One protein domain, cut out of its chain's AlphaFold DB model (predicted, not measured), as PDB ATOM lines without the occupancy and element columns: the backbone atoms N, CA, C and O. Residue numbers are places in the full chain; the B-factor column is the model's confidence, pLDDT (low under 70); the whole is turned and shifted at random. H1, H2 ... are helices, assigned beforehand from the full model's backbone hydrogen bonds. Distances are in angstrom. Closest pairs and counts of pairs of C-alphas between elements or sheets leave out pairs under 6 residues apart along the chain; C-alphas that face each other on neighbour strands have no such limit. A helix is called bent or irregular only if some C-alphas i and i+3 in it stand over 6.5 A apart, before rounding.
ATOM      1  N   ASN A 367      94.214  76.681  67.606       36.44
ATOM      2  CA  ASN A 367      92.909  76.281  68.114       36.44
ATOM      3  C   ASN A 367      92.998  75.647  69.511       36.44
ATOM      4  O   ASN A 367      92.239  76.061  70.371       36.44
ATOM      5  N   ASP A 368      93.912  74.706  69.777       38.88
ATOM      6  CA  ASP A 368      93.991  74.044  71.096       38.88
ATOM      7  C   ASP A 368      94.368  75.025  72.218       38.88
ATOM      8  O   ASP A 368      93.850  74.926  73.324       38.88
ATOM      9  N   PHE A 369      95.261  75.988  71.955       45.59
ATOM     10  CA  PHE A 369      95.623  76.991  72.961       45.59
ATOM     11  C   PHE A 369      94.468  77.960  73.242       45.59
ATOM     12  O   PHE A 369      94.225  78.278  74.401       45.59
ATOM     13  N   HIS A 370      93.728  78.392  72.214       45.47
ATOM     14  CA  HIS A 370      92.581  79.280  72.408       45.47
ATOM     15  C   HIS A 370      91.338  78.560  72.951       45.47
ATOM     16  O   HIS A 370      90.698  79.109  73.836       45.47
ATOM     17  N   ALA A 371      91.033  77.335  72.517       42.34
ATOM     18  CA  ALA A 371      89.915  76.544  73.037       42.34
ATOM     19  C   ALA A 371      90.104  76.222  74.527       42.34
ATOM     20  O   ALA A 371      89.253  76.567  75.343       42.34
ATOM     21  N   ASN A 372      91.275  75.700  74.907       45.88
ATOM     22  CA  ASN A 372      91.589  75.396  76.307       45.88
ATOM     23  C   ASN A 372      91.727  76.666  77.186       45.88
ATOM     24  O   ASN A 372      91.648  76.575  78.406       45.88
ATOM     25  N   MET A 373      91.919  77.858  76.600       52.50
ATOM     26  CA  MET A 373      91.817  79.157  77.298       52.50
ATOM     27  C   MET A 373      90.399  79.759  77.289       52.50
ATOM     28  O   MET A 373      90.129  80.722  78.016       52.50
ATOM     29  N   GLU A 374      89.482  79.254  76.464       53.16
ATOM     30  CA  GLU A 374      88.096  79.720  76.443       53.16
ATOM     31  C   GLU A 374      87.267  79.087  77.564       53.16
ATOM     32  O   GLU A 374      86.444  79.798  78.141       53.16
ATOM     33  N   GLU A 375      87.594  77.861  77.982       56.94
ATOM     34  CA  GLU A 375      87.007  77.185  79.153       56.94
ATOM     35  C   GLU A 375      87.491  77.747  80.506       56.94
ATOM     36  O   GLU A 375      86.715  77.822  81.453       56.94
ATOM     37  N   VAL A 376      88.752  78.185  80.604       68.50
ATOM     38  CA  VAL A 376      89.356  78.663  81.866       68.50
ATOM     39  C   VAL A 376      88.937  80.106  82.200       68.50
ATOM     40  O   VAL A 376      88.810  80.965  81.309       68.50
ATOM     41  N   SER A 377      88.749  80.400  83.491       78.50
ATOM     42  CA  SER A 377      88.384  81.735  83.976       78.50
ATOM     43  C   SER A 377      89.548  82.725  83.894       78.50
ATOM     44  O   SER A 377      90.706  82.397  84.149       78.50
ATOM     45  N   GLY A 378      89.237  83.989  83.592       78.50
ATOM     46  CA  GLY A 378      90.223  85.072  83.664       78.50
ATOM     47  C   GLY A 378      90.761  85.284  85.085       78.50
ATOM     48  O   GLY A 378      91.948  85.561  85.239       78.50
ATOM     49  N   HIS A 379      89.923  85.088  86.110       81.25
ATOM     50  CA  HIS A 379      90.307  85.261  87.516       81.25
ATOM     51  C   HIS A 379      91.286  84.171  87.980       81.25
ATOM     52  O   HIS A 379      92.286  84.488  88.615       81.25
ATOM     53  N   GLU A 380      91.066  82.908  87.593       81.00
ATOM     54  CA  GLU A 380      91.988  81.800  87.904       81.00
ATOM     55  C   GLU A 380      93.380  82.037  87.307       81.00
ATOM     56  O   GLU A 380      94.393  81.736  87.929       81.00
ATOM     57  N   ILE A 381      93.453  82.588  86.092       78.31
ATOM     58  CA  ILE A 381      94.743  82.859  85.444       78.31
ATOM     59  C   ILE A 381      95.436  84.066  86.095       78.31
ATOM     60  O   ILE A 381      96.664  84.092  86.181       78.31
ATOM     61  N   LEU A 382      94.669  85.041  86.594       82.12
ATOM     62  CA  LEU A 382      95.209  86.182  87.335       82.12
ATOM     63  C   LEU A 382      95.721  85.813  88.728       82.12
ATOM     64  O   LEU A 382      96.774  86.327  89.097       82.12
ATOM     65  N   SER A 383      95.064  84.911  89.471       83.06
ATOM     66  CA  SER A 383      95.571  84.500  90.791       83.06
ATOM     67  C   SER A 383      96.969  83.887  90.658       83.06
ATOM     68  O   SER A 383      97.918  84.389  91.257       83.06
ATOM     69  N   TYR A 384      97.155  82.943  89.726       81.81
ATOM     70  CA  TYR A 384      98.477  82.388  89.418       81.81
ATOM     71  C   TYR A 384      99.472  83.429  88.874       81.81
ATOM     72  O   TYR A 384     100.673  83.296  89.116       81.81
ATOM     73  N   LEU A 385      99.027  84.465  88.148       78.06
ATOM     74  CA  LEU A 385      99.909  85.560  87.719       78.06
ATOM     75  C   LEU A 385     100.409  86.392  88.909       78.06
ATOM     76  O   LEU A 385     101.594  86.732  88.924       78.06
ATOM     77  N   VAL A 386      99.565  86.671  89.906       77.69
ATOM     78  CA  VAL A 386      99.927  87.387  91.145       77.69
ATOM     79  C   VAL A 386     100.816  86.510  92.043       77.69
ATOM     80  O   VAL A 386     101.944  86.891  92.358       77.69
ATOM     81  N   GLU A 387     100.380  85.286  92.357       69.56
ATOM     82  CA  GLU A 387     101.107  84.298  93.180       69.56
ATOM     83  C   GLU A 387     102.527  83.990  92.656       69.56
ATOM     84  O   GLU A 387     103.443  83.672  93.425       69.56
ATOM     85  N   SER A 388     102.736  84.097  91.336       57.41
ATOM     86  CA  SER A 388     104.023  83.803  90.691       57.41
ATOM     87  C   SER A 388     105.168  84.760  91.045       57.41
ATOM     88  O   SER A 388     106.318  84.427  90.760       57.41
ATOM     89  N   ASN A 389     104.898  85.912  91.675       48.81
ATOM     90  CA  ASN A 389     105.946  86.804  92.191       48.81
ATOM     91  C   ASN A 389     106.406  86.401  93.601       48.81
ATOM     92  O   ASN A 389     107.610  86.268  93.826       48.81
ATOM     93  N   SER A 390     105.477  86.129  94.526       42.19
ATOM     94  CA  SER A 390     105.778  85.807  95.935       42.19
ATOM     95  C   SER A 390     106.671  84.573  96.114       42.19
ATOM     96  O   SER A 390     107.388  84.455  97.102       42.19
ATOM     97  N   LEU A 409      95.418  74.076  83.989       71.62
ATOM     98  CA  LEU A 409      95.363  74.840  82.733       71.62
ATOM     99  C   LEU A 409      95.538  76.346  82.992       71.62
ATOM    100  O   LEU A 409      96.260  77.012  82.250       71.62
ATOM    101  N   ALA A 410      94.975  76.855  84.092       72.81
ATOM    102  CA  ALA A 410      95.160  78.231  84.536       72.81
ATOM    103  C   ALA A 410      96.626  78.568  84.872       72.81
ATOM    104  O   ALA A 410      97.142  79.578  84.398       72.81
ATOM    105  N   ALA A 411      97.348  77.700  85.593       73.06
ATOM    106  CA  ALA A 411      98.768  77.911  85.890       73.06
ATOM    107  C   ALA A 411      99.670  77.773  84.643       73.06
ATOM    108  O   ALA A 411     100.677  78.476  84.520       73.06
ATOM    109  N   GLN A 412      99.316  76.903  83.689       67.81
ATOM    110  CA  GLN A 412      99.996  76.819  82.388       67.81
ATOM    111  C   GLN A 412      99.758  78.077  81.540       67.81
ATOM    112  O   GLN A 412     100.689  78.566  80.896       67.81
ATOM    113  N   ALA A 413      98.538  78.618  81.558       72.12
ATOM    114  CA  ALA A 413      98.193  79.881  80.917       72.12
ATOM    115  C   ALA A 413      98.963  81.055  81.542       72.12
ATOM    116  O   ALA A 413      99.661  81.761  80.815       72.12
ATOM    117  N   ALA A 414      98.919  81.206  82.870       73.12
ATOM    118  CA  ALA A 414      99.617  82.252  83.625       73.12
ATOM    119  C   ALA A 414     101.110  82.318  83.275       73.12
ATOM    120  O   ALA A 414     101.613  83.368  82.874       73.12
ATOM    121  N   ARG A 415     101.805  81.173  83.324       69.38
ATOM    122  CA  ARG A 415     103.230  81.090  82.963       69.38
ATOM    123  C   ARG A 415     103.488  81.491  81.511       69.38
ATOM    124  O   ARG A 415     104.407  82.261  81.264       69.38
ATOM    125  N   ARG A 416     102.645  81.061  80.562       69.69
ATOM    126  CA  ARG A 416     102.755  81.501  79.159       69.69
ATOM    127  C   ARG A 416     102.583  83.012  79.008       69.69
ATOM    128  O   ARG A 416     103.277  83.601  78.194       69.69
ATOM    129  N   ILE A 417     101.708  83.658  79.774       71.44
ATOM    130  CA  ILE A 417     101.500  85.114  79.681       71.44
ATOM    131  C   ILE A 417     102.710  85.876  80.237       71.44
ATOM    132  O   ILE A 417     103.125  86.863  79.634       71.44
ATOM    133  N   ASP A 418     103.322  85.393  81.320       67.56
ATOM    134  CA  ASP A 418     104.568  85.960  81.858       67.56
ATOM    135  C   ASP A 418     105.775  85.717  80.919       67.56
ATOM    136  O   ASP A 418     106.608  86.607  80.750       67.56
ATOM    137  N   ASP A 419     105.833  84.566  80.234       64.31
ATOM    138  CA  ASP A 419     106.872  84.229  79.243       64.31
ATOM    139  C   ASP A 419     106.723  84.989  77.905       64.31
ATOM    140  O   ASP A 419     107.710  85.465  77.336       64.31
ATOM    141  N   GLU A 420     105.506  85.080  77.355       67.31
ATOM    142  CA  GLU A 420     105.230  85.734  76.065       67.31
ATOM    143  C   GLU A 420     105.122  87.258  76.196       67.31
ATOM    144  O   GLU A 420     105.605  87.997  75.332       67.31
ATOM    145  N   TYR A 421     104.485  87.726  77.271       72.31
ATOM    146  CA  TYR A 421     103.990  89.094  77.421       72.31
ATOM    147  C   TYR A 421     104.313  89.704  78.802       72.31
ATOM    148  O   TYR A 421     103.434  90.313  79.419       72.31
ATOM    149  N   PRO A 422     105.574  89.630  79.285       68.75
ATOM    150  CA  PRO A 422     105.949  89.984  80.661       68.75
ATOM    151  C   PRO A 422     105.585  91.415  81.083       68.75
ATOM    152  O   PRO A 422     105.416  91.671  82.270       68.75
ATOM    153  N   VAL A 423     105.468  92.355  80.137       69.88
ATOM    154  CA  VAL A 423     105.050  93.737  80.435       69.88
ATOM    155  C   VAL A 423     103.576  93.787  80.805       69.88
ATOM    156  O   VAL A 423     103.236  94.330  81.847       69.88
ATOM    157  N   VAL A 424     102.707  93.159  80.009       78.81
ATOM    158  CA  VAL A 424     101.274  93.104  80.316       78.81
ATOM    159  C   VAL A 424     101.013  92.217  81.534       78.81
ATOM    160  O   VAL A 424     100.189  92.578  82.364       78.81
ATOM    161  N   ALA A 425     101.765  91.125  81.706       78.25
ATOM    162  CA  ALA A 425     101.715  90.310  82.920       78.25
ATOM    163  C   ALA A 425     102.010  91.132  84.190       78.25
ATOM    164  O   ALA A 425     101.347  90.936  85.203       78.25
ATOM    165  N   SER A 426     102.967  92.070  84.141       76.62
ATOM    166  CA  SER A 426     103.214  92.981  85.265       76.62
ATOM    167  C   SER A 426     102.161  94.063  85.379       76.62
ATOM    168  O   SER A 426     101.595  94.206  86.444       76.62
ATOM    169  N   LEU A 427     101.821  94.763  84.298       81.44
ATOM    170  CA  LEU A 427     100.824  95.833  84.356       81.44
ATOM    171  C   LEU A 427      99.440  95.334  84.823       81.44
ATOM    172  O   LEU A 427      98.695  96.103  85.412       81.44
ATOM    173  N   LEU A 428      99.105  94.053  84.620       84.94
ATOM    174  CA  LEU A 428      97.920  93.412  85.209       84.94
ATOM    175  C   LEU A 428      98.052  93.132  86.719       84.94
ATOM    176  O   LEU A 428      97.032  93.113  87.399       84.94
ATOM    177  N   ARG A 429      99.267  92.932  87.250       83.75
ATOM    178  CA  ARG A 429      99.545  92.893  88.700       83.75
ATOM    179  C   ARG A 429      99.510  94.304  89.287       83.75
ATOM    180  O   ARG A 429      98.716  94.552  90.187       83.75
ATOM    181  N   ASP A 430     100.249  95.242  88.689       82.75
ATOM    182  CA  ASP A 430     100.242  96.666  89.042       82.75
ATOM    183  C   ASP A 430      98.791  97.214  89.099       82.75
ATOM    184  O   ASP A 430      98.447  97.922  90.038       82.75
ATOM    185  N   MET A 431      97.916  96.839  88.152       87.62
ATOM    186  CA  MET A 431      96.486  97.215  88.100       87.62
ATOM    187  C   MET A 431      95.651  96.699  89.290       87.62
ATOM    188  O   MET A 431      94.654  97.317  89.666       87.62
ATOM    189  N   ILE A 432      96.029  95.563  89.880       86.56
ATOM    190  CA  ILE A 432      95.379  94.998  91.073       86.56
ATOM    191  C   ILE A 432      95.966  95.640  92.341       86.56
ATOM    192  O   ILE A 432      95.233  95.916  93.293       86.56
ATOM    193  N   GLU A 433      97.266  95.934  92.346       85.88
ATOM    194  CA  GLU A 433      98.014  96.456  93.499       85.88
ATOM    195  C   GLU A 433      97.873  97.983  93.702       85.88
ATOM    196  O   GLU A 433      97.868  98.439  94.846       85.88
ATOM    197  N   CYS A 434      97.711  98.776  92.634       83.81
ATOM    198  CA  CYS A 434      97.700 100.248  92.671       83.81
ATOM    199  C   CYS A 434      96.578 100.837  93.537       83.81
ATOM    200  O   CYS A 434      95.451 100.346  93.512       83.81
ATOM    201  N   ASN A 435      96.830 101.931  94.260       86.12
ATOM    202  CA  ASN A 435      95.844 102.486  95.210       86.12
ATOM    203  C   ASN A 435      95.351 103.899  94.877       86.12
ATOM    204  O   ASN A 435      94.433 104.389  95.529       86.12
ATOM    205  N   LEU A 436      95.910 104.536  93.845       82.62
ATOM    206  CA  LEU A 436      95.524 105.879  93.408       82.62
ATOM    207  C   LEU A 436      94.903 105.835  92.006       82.62
ATOM    208  O   LEU A 436      95.400 105.144  91.118       82.62
ATOM    209  N   ALA A 437      93.844 106.614  91.774       81.06
ATOM    210  CA  ALA A 437      93.167 106.641  90.475       81.06
ATOM    211  C   ALA A 437      94.086 107.111  89.327       81.06
ATOM    212  O   ALA A 437      94.027 106.560  88.229       81.06
ATOM    213  N   ASP A 438      95.000 108.051  89.583       73.75
ATOM    214  CA  ASP A 438      96.000 108.494  88.598       73.75
ATOM    215  C   ASP A 438      97.033 107.408  88.266       73.75
ATOM    216  O   ASP A 438      97.475 107.295  87.121       73.75
ATOM    217  N   GLU A 439      97.407 106.587  89.253       79.06
ATOM    218  CA  GLU A 439      98.284 105.429  89.063       79.06
ATOM    219  C   GLU A 439      97.579 104.369  88.205       79.06
ATOM    220  O   GLU A 439      98.154 103.870  87.239       79.06
ATOM    221  N   MET A 440      96.296 104.117  88.478       86.00
ATOM    222  CA  MET A 440      95.437 103.249  87.672       86.00
ATOM    223  C   MET A 440      95.309 103.755  86.220       86.00
ATOM    224  O   MET A 440      95.511 102.975  85.289       86.00
ATOM    225  N   VAL A 441      95.060 105.054  85.983       79.25
ATOM    226  CA  VAL A 441      95.045 105.617  84.614       79.25
ATOM    227  C   VAL A 441      96.408 105.469  83.933       79.25
ATOM    228  O   VAL A 441      96.455 105.076  82.767       79.25
ATOM    229  N   PHE A 442      97.513 105.718  84.640       74.00
ATOM    230  CA  PHE A 442      98.863 105.526  84.104       74.00
ATOM    231  C   PHE A 442      99.098 104.074  83.664       74.00
ATOM    232  O   PHE A 442      99.512 103.839  82.530       74.00
ATOM    233  N   ILE A 443      98.776 103.090  84.511       78.31
ATOM    234  CA  ILE A 443      98.904 101.655  84.201       78.31
ATOM    235  C   ILE A 443      98.045 101.272  82.984       78.31
ATOM    236  O   ILE A 443      98.515 100.564  82.089       78.31
ATOM    237  N   LEU A 444      96.814 101.782  82.905       83.56
ATOM    238  CA  LEU A 444      95.911 101.563  81.771       83.56
ATOM    239  C   LEU A 444      96.444 102.205  80.473       83.56
ATOM    240  O   LEU A 444      96.329 101.606  79.402       83.56
ATOM    241  N   ASP A 445      97.095 103.367  80.538       78.62
ATOM    242  CA  ASP A 445      97.758 103.973  79.377       78.62
ATOM    243  C   ASP A 445      98.990 103.175  78.917       78.62
ATOM    244  O   ASP A 445      99.180 102.994  77.708       78.62
ATOM    245  N   GLN A 446      99.795 102.641  79.846       77.44
ATOM    246  CA  GLN A 446     100.905 101.731  79.519       77.44
ATOM    247  C   GLN A 446     100.383 100.455  78.827       77.44
ATOM    248  O   GLN A 446     100.868 100.073  77.756       77.44
ATOM    249  N   LEU A 447      99.318  99.843  79.366       79.50
ATOM    250  CA  LEU A 447      98.630  98.689  78.764       79.50
ATOM    251  C   LEU A 447      98.127  99.001  77.349       79.50
ATOM    252  O   LEU A 447      98.388  98.242  76.413       79.50
ATOM    253  N   LEU A 448      97.455 100.140  77.169       78.38
ATOM    254  CA  LEU A 448      96.986 100.619  75.868       78.38
ATOM    255  C   LEU A 448      98.155 100.837  74.888       78.38
ATOM    256  O   LEU A 448      98.026 100.563  73.691       78.38
ATOM    257  N   GLY A 449      99.301 101.301  75.393       68.06
ATOM    258  CA  GLY A 449     100.543 101.513  74.651       68.06
ATOM    259  C   GLY A 449     101.244 100.229  74.192       68.06
ATOM    260  O   GLY A 449     101.832 100.238  73.110       68.06
ATOM    261  N   GLU A 450     101.179  99.138  74.961       73.94
ATOM    262  CA  GLU A 450     101.645  97.799  74.549       73.94
ATOM    263  C   GLU A 450     100.647  97.128  73.585       73.94
ATOM    264  O   GLU A 450     101.048  96.539  72.575       73.94
ATOM    265  N   MET A 451      99.337  97.249  73.840       71.88
ATOM    266  CA  MET A 451      98.289  96.619  73.021       71.88
ATOM    267  C   MET A 451      98.243  97.156  71.585       71.88
ATOM    268  O   MET A 451      98.055  96.377  70.649       71.88
ATOM    269  N   LYS A 452      98.476  98.462  71.387       66.69
ATOM    270  CA  LYS A 452      98.473  99.102  70.058       66.69
ATOM    271  C   LYS A 452      99.559  98.591  69.097       66.69
ATOM    272  O   LYS A 452      99.349  98.666  67.890       66.69
ATOM    273  N   GLU A 453     100.698  98.087  69.582       57.38
ATOM    274  CA  GLU A 453     101.843  97.745  68.711       57.38
ATOM    275  C   GLU A 453     101.987  96.253  68.363       57.38
ATOM    276  O   GLU A 453     102.546  95.913  67.317       57.38
ATOM    277  N   GLY A 454     101.539  95.346  69.236       52.38
ATOM    278  CA  GLY A 454     101.918  93.926  69.155       52.38
ATOM    279  C   GLY A 454     100.876  92.943  68.599       52.38
ATOM    280  O   GLY A 454     101.244  91.854  68.155       52.38
ATOM    281  N   TRP A 455      99.583  93.274  68.642       55.44
ATOM    282  CA  TRP A 455      98.574  92.271  69.023       55.44
ATOM    283  C   TRP A 455      97.499  91.966  67.970       55.44
ATOM    284  O   TRP A 455      96.310  92.061  68.235       55.44
ATOM    285  N   ALA A 456      97.891  91.521  66.775       42.28
ATOM    286  CA  ALA A 456      96.929  91.185  65.715       42.28
ATOM    287  C   ALA A 456      96.169  89.844  65.902       42.28
ATOM    288  O   ALA A 456      95.290  89.540  65.097       42.28
ATOM    289  N   THR A 457      96.509  89.017  66.903       44.00
ATOM    290  CA  THR A 457      96.011  87.624  67.004       44.00
ATOM    291  C   THR A 457      95.245  87.284  68.290       44.00
ATOM    292  O   THR A 457      94.232  86.596  68.209       44.00
ATOM    293  N   ASN A 458      95.676  87.770  69.462       58.56
ATOM    294  CA  ASN A 458      95.265  87.204  70.765       58.56
ATOM    295  C   ASN A 458      94.279  88.090  71.572       58.56
ATOM    296  O   ASN A 458      94.050  87.856  72.758       58.56
ATOM    297  N   LEU A 459      93.687  89.117  70.951       62.66
ATOM    298  CA  LEU A 459      92.941  90.196  71.629       62.66
ATOM    299  C   LEU A 459      91.746  89.717  72.474       62.66
ATOM    300  O   LEU A 459      91.540  90.236  73.570       62.66
ATOM    301  N   ARG A 460      91.005  88.694  72.020       63.19
ATOM    302  CA  ARG A 460      89.864  88.107  72.756       63.19
ATOM    303  C   ARG A 460      90.270  87.599  74.145       63.19
ATOM    304  O   ARG A 460      89.504  87.711  75.097       63.19
ATOM    305  N   TYR A 461      91.493  87.085  74.266       72.50
ATOM    306  CA  TYR A 461      92.039  86.603  75.529       72.50
ATOM    307  C   TYR A 461      92.555  87.750  76.417       72.50
ATOM    308  O   TYR A 461      92.276  87.784  77.614       72.50
ATOM    309  N   MET A 462      93.198  88.763  75.826       76.25
ATOM    310  CA  MET A 462      93.586  89.987  76.549       76.25
ATOM    311  C   MET A 462      92.370  90.705  77.148       76.25
ATOM    312  O   MET A 462      92.439  91.212  78.263       76.25
ATOM    313  N   LYS A 463      91.232  90.669  76.446       81.12
ATOM    314  CA  LYS A 463      89.933  91.169  76.914       81.12
ATOM    315  C   LYS A 463      89.427  90.417  78.151       81.12
ATOM    316  O   LYS A 463      88.963  91.070  79.076       81.12
ATOM    317  N   LYS A 464      89.571  89.080  78.210       81.44
ATOM    318  CA  LYS A 464      89.278  88.285  79.425       81.44
ATOM    319  C   LYS A 464      90.164  88.705  80.607       81.44
ATOM    320  O   LYS A 464      89.645  88.874  81.704       81.44
ATOM    321  N   LEU A 465      91.475  88.868  80.395       85.44
ATOM    322  CA  LEU A 465      92.417  89.245  81.461       85.44
ATOM    323  C   LEU A 465      92.168  90.656  81.999       85.44
ATOM    324  O   LEU A 465      92.051  90.831  83.204       85.44
ATOM    325  N   VAL A 466      92.062  91.652  81.115       88.19
ATOM    326  CA  VAL A 466      91.787  93.042  81.510       88.19
ATOM    327  C   VAL A 466      90.433  93.143  82.215       88.19
ATOM    328  O   VAL A 466      90.330  93.854  83.209       88.19
ATOM    329  N   ALA A 467      89.424  92.387  81.764       86.94
ATOM    330  CA  ALA A 467      88.136  92.312  82.446       86.94
ATOM    331  C   ALA A 467      88.245  91.714  83.853       86.94
ATOM    332  O   ALA A 467      87.764  92.324  84.798       86.94
ATOM    333  N   ALA A 468      88.911  90.568  84.011       87.62
ATOM    334  CA  ALA A 468      89.052  89.918  85.312       87.62
ATOM    335  C   ALA A 468      89.927  90.723  86.295       87.62
ATOM    336  O   ALA A 468      89.638  90.739  87.487       87.62
ATOM    337  N   ALA A 469      90.944  91.448  85.811       89.06
ATOM    338  CA  ALA A 469      91.731  92.370  86.635       89.06
ATOM    339  C   ALA A 469      90.905  93.608  87.016       89.06
ATOM    340  O   ALA A 469      91.008  94.101  88.136       89.06
ATOM    341  N   GLY A 470      90.034  94.065  86.109       89.00
ATOM    342  CA  GLY A 470      89.034  95.094  86.383       89.00
ATOM    343  C   GLY A 470      88.070  94.680  87.496       89.00
ATOM    344  O   GLY A 470      87.945  95.399  88.483       89.00
ATOM    345  N   SER A 471      87.452  93.502  87.376       88.00
ATOM    346  CA  SER A 471      86.554  92.934  88.391       88.00
ATOM    347  C   SER A 471      87.254  92.741  89.736       88.00
ATOM    348  O   SER A 471      86.789  93.278  90.734       88.00
ATOM    349  N   ALA A 472      88.422  92.089  89.764       88.31
ATOM    350  CA  ALA A 472      89.187  91.896  90.997       88.31
ATOM    351  C   ALA A 472      89.567  93.231  91.666       88.31
ATOM    352  O   ALA A 472      89.563  93.338  92.891       88.31
ATOM    353  N   LYS A 473      89.852  94.284  90.882       89.94
ATOM    354  CA  LYS A 473      90.114  95.611  91.448       89.94
ATOM    355  C   LYS A 473      88.846  96.306  91.950       89.94
ATOM    356  O   LYS A 473      88.904  96.951  92.988       89.94
ATOM    357  N   LEU A 474      87.719  96.156  91.252       89.25
ATOM    358  CA  LEU A 474      86.398  96.650  91.663       89.25
ATOM    359  C   LEU A 474      85.905  95.984  92.962       89.25
ATOM    360  O   LEU A 474      85.291  96.654  93.785       89.25
ATOM    361  N   GLU A 475      86.209  94.699  93.160       87.62
ATOM    362  CA  GLU A 475      85.921  93.935  94.385       87.62
ATOM    363  C   GLU A 475      86.741  94.426  95.595       87.62
ATOM    364  O   GLU A 475      86.224  94.471  96.708       87.62
ATOM    365  N   VAL A 476      88.010  94.806  95.388       88.31
ATOM    366  CA  VAL A 476      88.935  95.228  96.464       88.31
ATOM    367  C   VAL A 476      88.853  96.729  96.775       88.31
ATOM    368  O   VAL A 476      89.004  97.129  97.926       88.31
ATOM    369  N   ASN A 477      88.659  97.571  95.761       88.38
ATOM    370  CA  ASN A 477      88.565  99.025  95.886       88.38
ATOM    371  C   ASN A 477      87.593  99.558  94.812       88.38
ATOM    372  O   ASN A 477      88.020  99.839  93.687       88.38
ATOM    373  N   PRO A 478      86.289  99.686  95.117       88.94
ATOM    374  CA  PRO A 478      85.316 100.197  94.158       88.94
ATOM    375  C   PRO A 478      85.492 101.699  93.880       88.94
ATOM    376  O   PRO A 478      85.247 102.144  92.756       88.94
ATOM    377  N   ASP A 479      85.975 102.470  94.857       90.00
ATOM    378  CA  ASP A 479      86.075 103.934  94.787       90.00
ATOM    379  C   ASP A 479      87.107 104.423  93.755       90.00
ATOM    380  O   ASP A 479      86.978 105.522  93.211       90.00
ATOM    381  N   ILE A 480      88.093 103.589  93.397       88.88
ATOM    382  CA  ILE A 480      89.064 103.896  92.333       88.88
ATOM    383  C   ILE A 480      88.404 104.040  90.944       88.88
ATOM    384  O   ILE A 480      88.991 104.638  90.041       88.88
ATOM    385  N   TRP A 481      87.175 103.543  90.749       90.75
ATOM    386  CA  TRP A 481      86.458 103.558  89.466       90.75
ATOM    387  C   TRP A 481      85.747 104.888  89.174       90.75
ATOM    388  O   TRP A 481      84.585 104.929  88.754       90.75
ATOM    389  N   ILE A 482      86.463 105.998  89.334       89.44
ATOM    390  CA  ILE A 482      86.041 107.325  88.873       89.44
ATOM    391  C   ILE A 482      86.023 107.418  87.335       89.44
ATOM    392  O   ILE A 482      86.593 106.578  86.632       89.44
ATOM    393  N   ASN A 483      85.385 108.459  86.790       90.00
ATOM    394  CA  ASN A 483      85.221 108.632  85.340       90.00
ATOM    395  C   ASN A 483      86.549 108.580  84.545       90.00
ATOM    396  O   ASN A 483      86.591 107.819  83.583       90.00
ATOM    397  N   PRO A 484      87.660 109.230  84.960       81.69
ATOM    398  CA  PRO A 484      88.973 109.064  84.318       81.69
ATOM    399  C   PRO A 484      89.450 107.609  84.164       81.69
ATOM    400  O   PRO A 484      89.965 107.234  83.109       81.69
ATOM    401  N   VAL A 485      89.248 106.772  85.190       87.81
ATOM    402  CA  VAL A 485      89.618 105.344  85.180       87.81
ATOM    403  C   VAL A 485      88.673 104.550  84.280       87.81
ATOM    404  O   VAL A 485      89.137 103.773  83.441       87.81
ATOM    405  N   LYS A 486      87.359 104.797  84.376       90.44
ATOM    406  CA  LYS A 486      86.340 104.221  83.478       90.44
ATOM    407  C   LYS A 486      86.613 104.565  82.010       90.44
ATOM    408  O   LYS A 486      86.503 103.688  81.155       90.44
ATOM    409  N   ASP A 487      87.036 105.791  81.713       86.19
ATOM    410  CA  ASP A 487      87.412 106.231  80.369       86.19
ATOM    411  C   ASP A 487      88.698 105.565  79.880       86.19
ATOM    412  O   ASP A 487      88.733 105.096  78.741       86.19
ATOM    413  N   ALA A 488      89.739 105.478  80.715       81.31
ATOM    414  CA  ALA A 488      91.007 104.829  80.375       81.31
ATOM    415  C   ALA A 488      90.829 103.331  80.089       81.31
ATOM    416  O   ALA A 488      91.204 102.835  79.022       81.31
ATOM    417  N   TYR A 489      90.143 102.633  80.990       90.62
ATOM    418  CA  TYR A 489      89.712 101.254  80.804       90.62
ATOM    419  C   TYR A 489      88.802 101.118  79.572       90.62
ATOM    420  O   TYR A 489      88.983 100.227  78.742       90.62
ATOM    421  N   GLY A 490      87.894 102.072  79.363       85.50
ATOM    422  CA  GLY A 490      87.043 102.177  78.182       85.50
ATOM    423  C   GLY A 490      87.807 102.429  76.875       85.50
ATOM    424  O   GLY A 490      87.328 102.012  75.821       85.50
ATOM    425  N   ARG A 491      88.988 103.067  76.883       85.38
ATOM    426  CA  ARG A 491      89.878 103.169  75.706       85.38
ATOM    427  C   ARG A 491      90.445 101.794  75.348       85.38
ATOM    428  O   ARG A 491      90.416 101.427  74.174       85.38
ATOM    429  N   ILE A 492      90.891 101.021  76.342       83.69
ATOM    430  CA  ILE A 492      91.350  99.635  76.144       83.69
ATOM    431  C   ILE A 492      90.198  98.763  75.638       83.69
ATOM    432  O   ILE A 492      90.314  98.144  74.584       83.69
ATOM    433  N   MET A 493      89.060  98.748  76.331       85.69
ATOM    434  CA  MET A 493      87.941  97.873  75.974       85.69
ATOM    435  C   MET A 493      87.333  98.228  74.609       85.69
ATOM    436  O   MET A 493      86.965  97.315  73.871       85.69
ATOM    437  N   ARG A 494      87.328  99.509  74.202       84.88
ATOM    438  CA  ARG A 494      87.002  99.916  72.821       84.88
ATOM    439  C   ARG A 494      88.046  99.454  71.804       84.88
ATOM    440  O   ARG A 494      87.650  98.975  70.749       84.88
ATOM    441  N   LEU A 495      89.348  99.530  72.100       78.62
ATOM    442  CA  LEU A 495      90.387  98.979  71.217       78.62
ATOM    443  C   LEU A 495      90.189  97.467  71.016       78.62
ATOM    444  O   LEU A 495      90.137  97.005  69.879       78.62
ATOM    445  N   LEU A 496      89.992  96.717  72.105       75.94
ATOM    446  CA  LEU A 496      89.780  95.267  72.071       75.94
ATOM    447  C   LEU A 496      88.472  94.885  71.353       75.94
ATOM    448  O   LEU A 496      88.476  93.977  70.526       75.94
ATOM    449  N   ALA A 497      87.372  95.604  71.602       71.50
ATOM    450  CA  ALA A 497      86.077  95.344  70.963       71.50
ATOM    451  C   ALA A 497      85.986  95.835  69.506       71.50
ATOM    452  O   ALA A 497      85.257  95.243  68.714       71.50
ATOM    453  N   SER A 498      86.732  96.874  69.114       64.69
ATOM    454  CA  SER A 498      86.742  97.355  67.723       64.69
ATOM    455  C   SER A 498      87.289  96.311  66.748       64.69
ATOM    456  O   SER A 498      86.844  96.254  65.605       64.69
ATOM    457  N   VAL A 499      88.189  95.432  67.206       56.09
ATOM    458  CA  VAL A 499      88.714  94.325  66.394       56.09
ATOM    459  C   VAL A 499      87.748  93.138  66.352       56.09
ATOM    460  O   VAL A 499      87.651  92.499  65.305       56.09
ATOM    461  N   ASP A 500      86.973  92.884  67.416       50.75
ATOM    462  CA  ASP A 500      85.833  91.954  67.345       50.75
ATOM    463  C   ASP A 500      84.824  92.446  66.286       50.75
ATOM    464  O   ASP A 500      84.469  91.710  65.365       50.75
ATOM    465  N   ALA A 501      84.426  93.723  66.359       48.16
ATOM    466  CA  ALA A 501      83.458  94.335  65.450       48.16
ATOM    467  C   ALA A 501      83.954  94.395  63.996       48.16
ATOM    468  O   ALA A 501      83.226  93.995  63.088       48.16
ATOM    469  N   ALA A 502      85.200  94.821  63.754       43.66
ATOM    470  CA  ALA A 502      85.786  94.842  62.413       43.66
ATOM    471  C   ALA A 502      85.830  93.437  61.792       43.66
ATOM    472  O   ALA A 502      85.527  93.278  60.614       43.66
ATOM    473  N   ARG A 503      86.135  92.406  62.590       44.06
ATOM    474  CA  ARG A 503      86.197  91.004  62.151       44.06
ATOM    475  C   ARG A 503      84.820  90.361  61.920       44.06
ATOM    476  O   ARG A 503      84.754  89.346  61.234       44.06
ATOM    477  N   ILE A 504      83.749  90.942  62.463       41.66
ATOM    478  CA  ILE A 504      82.354  90.557  62.188       41.66
ATOM    479  C   ILE A 504      81.820  91.311  60.960       41.66
ATOM    480  O   ILE A 504      81.235  90.699  60.071       41.66
ATOM    481  N   ALA A 505      82.057  92.624  60.878       35.12
ATOM    482  CA  ALA A 505      81.606  93.467  59.771       35.12
ATOM    483  C   ALA A 505      82.352  93.174  58.455       35.12
ATOM    484  O   ALA A 505      81.762  93.264  57.379       35.12
TER     485      ALA A 505
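What this domain is: This is residues 367 to 390 and 409 to 505 of the 923 residues of an uncharacterized protein of Albugo candida (UniProt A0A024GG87). Four helices, H4, H5, H6 and H7, form an up-and-down bundle with contacts in a ring, each running against the one before it in the chain. H2 packs crosswise on H4 and H6, on the side away from H5 and H7; H3 packs on H2, and H1, the helix farthest from the mean of the C-alphas, only just meets H3 and H6. The printed part has 121 residues with seven named helices, H1 to H7 in chain order, and no named strand; its class is all helix. It is compact, with a radius of gyration of the C-alphas of 13.9 A, and spans 41 by 39 by 23 A.

Where its parts are: H1 is residues 367 to 375, beginning at C-alpha 367 at (92.909, 76.281, 68.114). H2 is residues 378 to 390, 19.8 A long, neither bent nor irregular, but only just: C-alphas 386 and 389 are 6.1 A apart. H3 is residues 409 to 420 and H4 residues 422 to 433. H5 is residues 437 to 454, 26.3 A long. H6 is residues 459 to 476, 25.7 A long, beginning at C-alpha 459 at (92.941, 90.196, 71.629). H7 is residues 483 to 505, 29.9 A long, with a kink of 33 degrees near residue 493, and ends at C-alpha 505 at (81.606, 93.467, 59.771).

How they stand to each other: H4 and H5 form a helical hairpin at a shallow tilt of 19 degrees, their closest C-alphas, of Leu 427 and Ile 443, 6.1 A apart. H6 and H7 form another, at 26 degrees; H6 touches H7 with residues 459 to 463 alone, closest at C-alphas 459 and 496, 6.0 A. H5 and H7 touch, closest at C-alphas 441 and 485, 5.5 A, and H7 uses residues 484 to 492 alone. H4 touches H6 with residues 428 to 432 alone, closest at C-alphas 432 and 473, 5.3 A. H4 and H7 are apart. H2 touches H6 with residues 378 to 382 alone, closest at C-alphas 378 and 465, 5.2 A, only just about perpendicular at 72 degrees. H2 touches H3 with residues 380 to 385 alone, closest at C-alphas 381 and 410, 4.7 A. H1 and H3 only just touch, with 3 pairs of C-alphas within 8 A, closest at Met 373 and Ala 413, 7.4 A. Every O i to N i+4 pair is within hydrogen-bond range in H1, H3 and H6; the counts are 6 of 9 in H2, 6 of 8 in H4, 12 of 14 in H5 and 17 of 19 in H7.

The domain as a whole: The two C-alphas farthest apart, of Ser 390 and Ala 505, are 44.2 A apart. Residues 391 to 408 are not printed, and C-alphas 390 and 409 are 20.1 A apart across the cut. Of the links that are printed whole, H6 to H7 is short and the others are tight. The mean pLDDT of the printed part is 73.1; residues under 70 include 367 to 376, 387 to 390, 452 to 460 and 498 to 505.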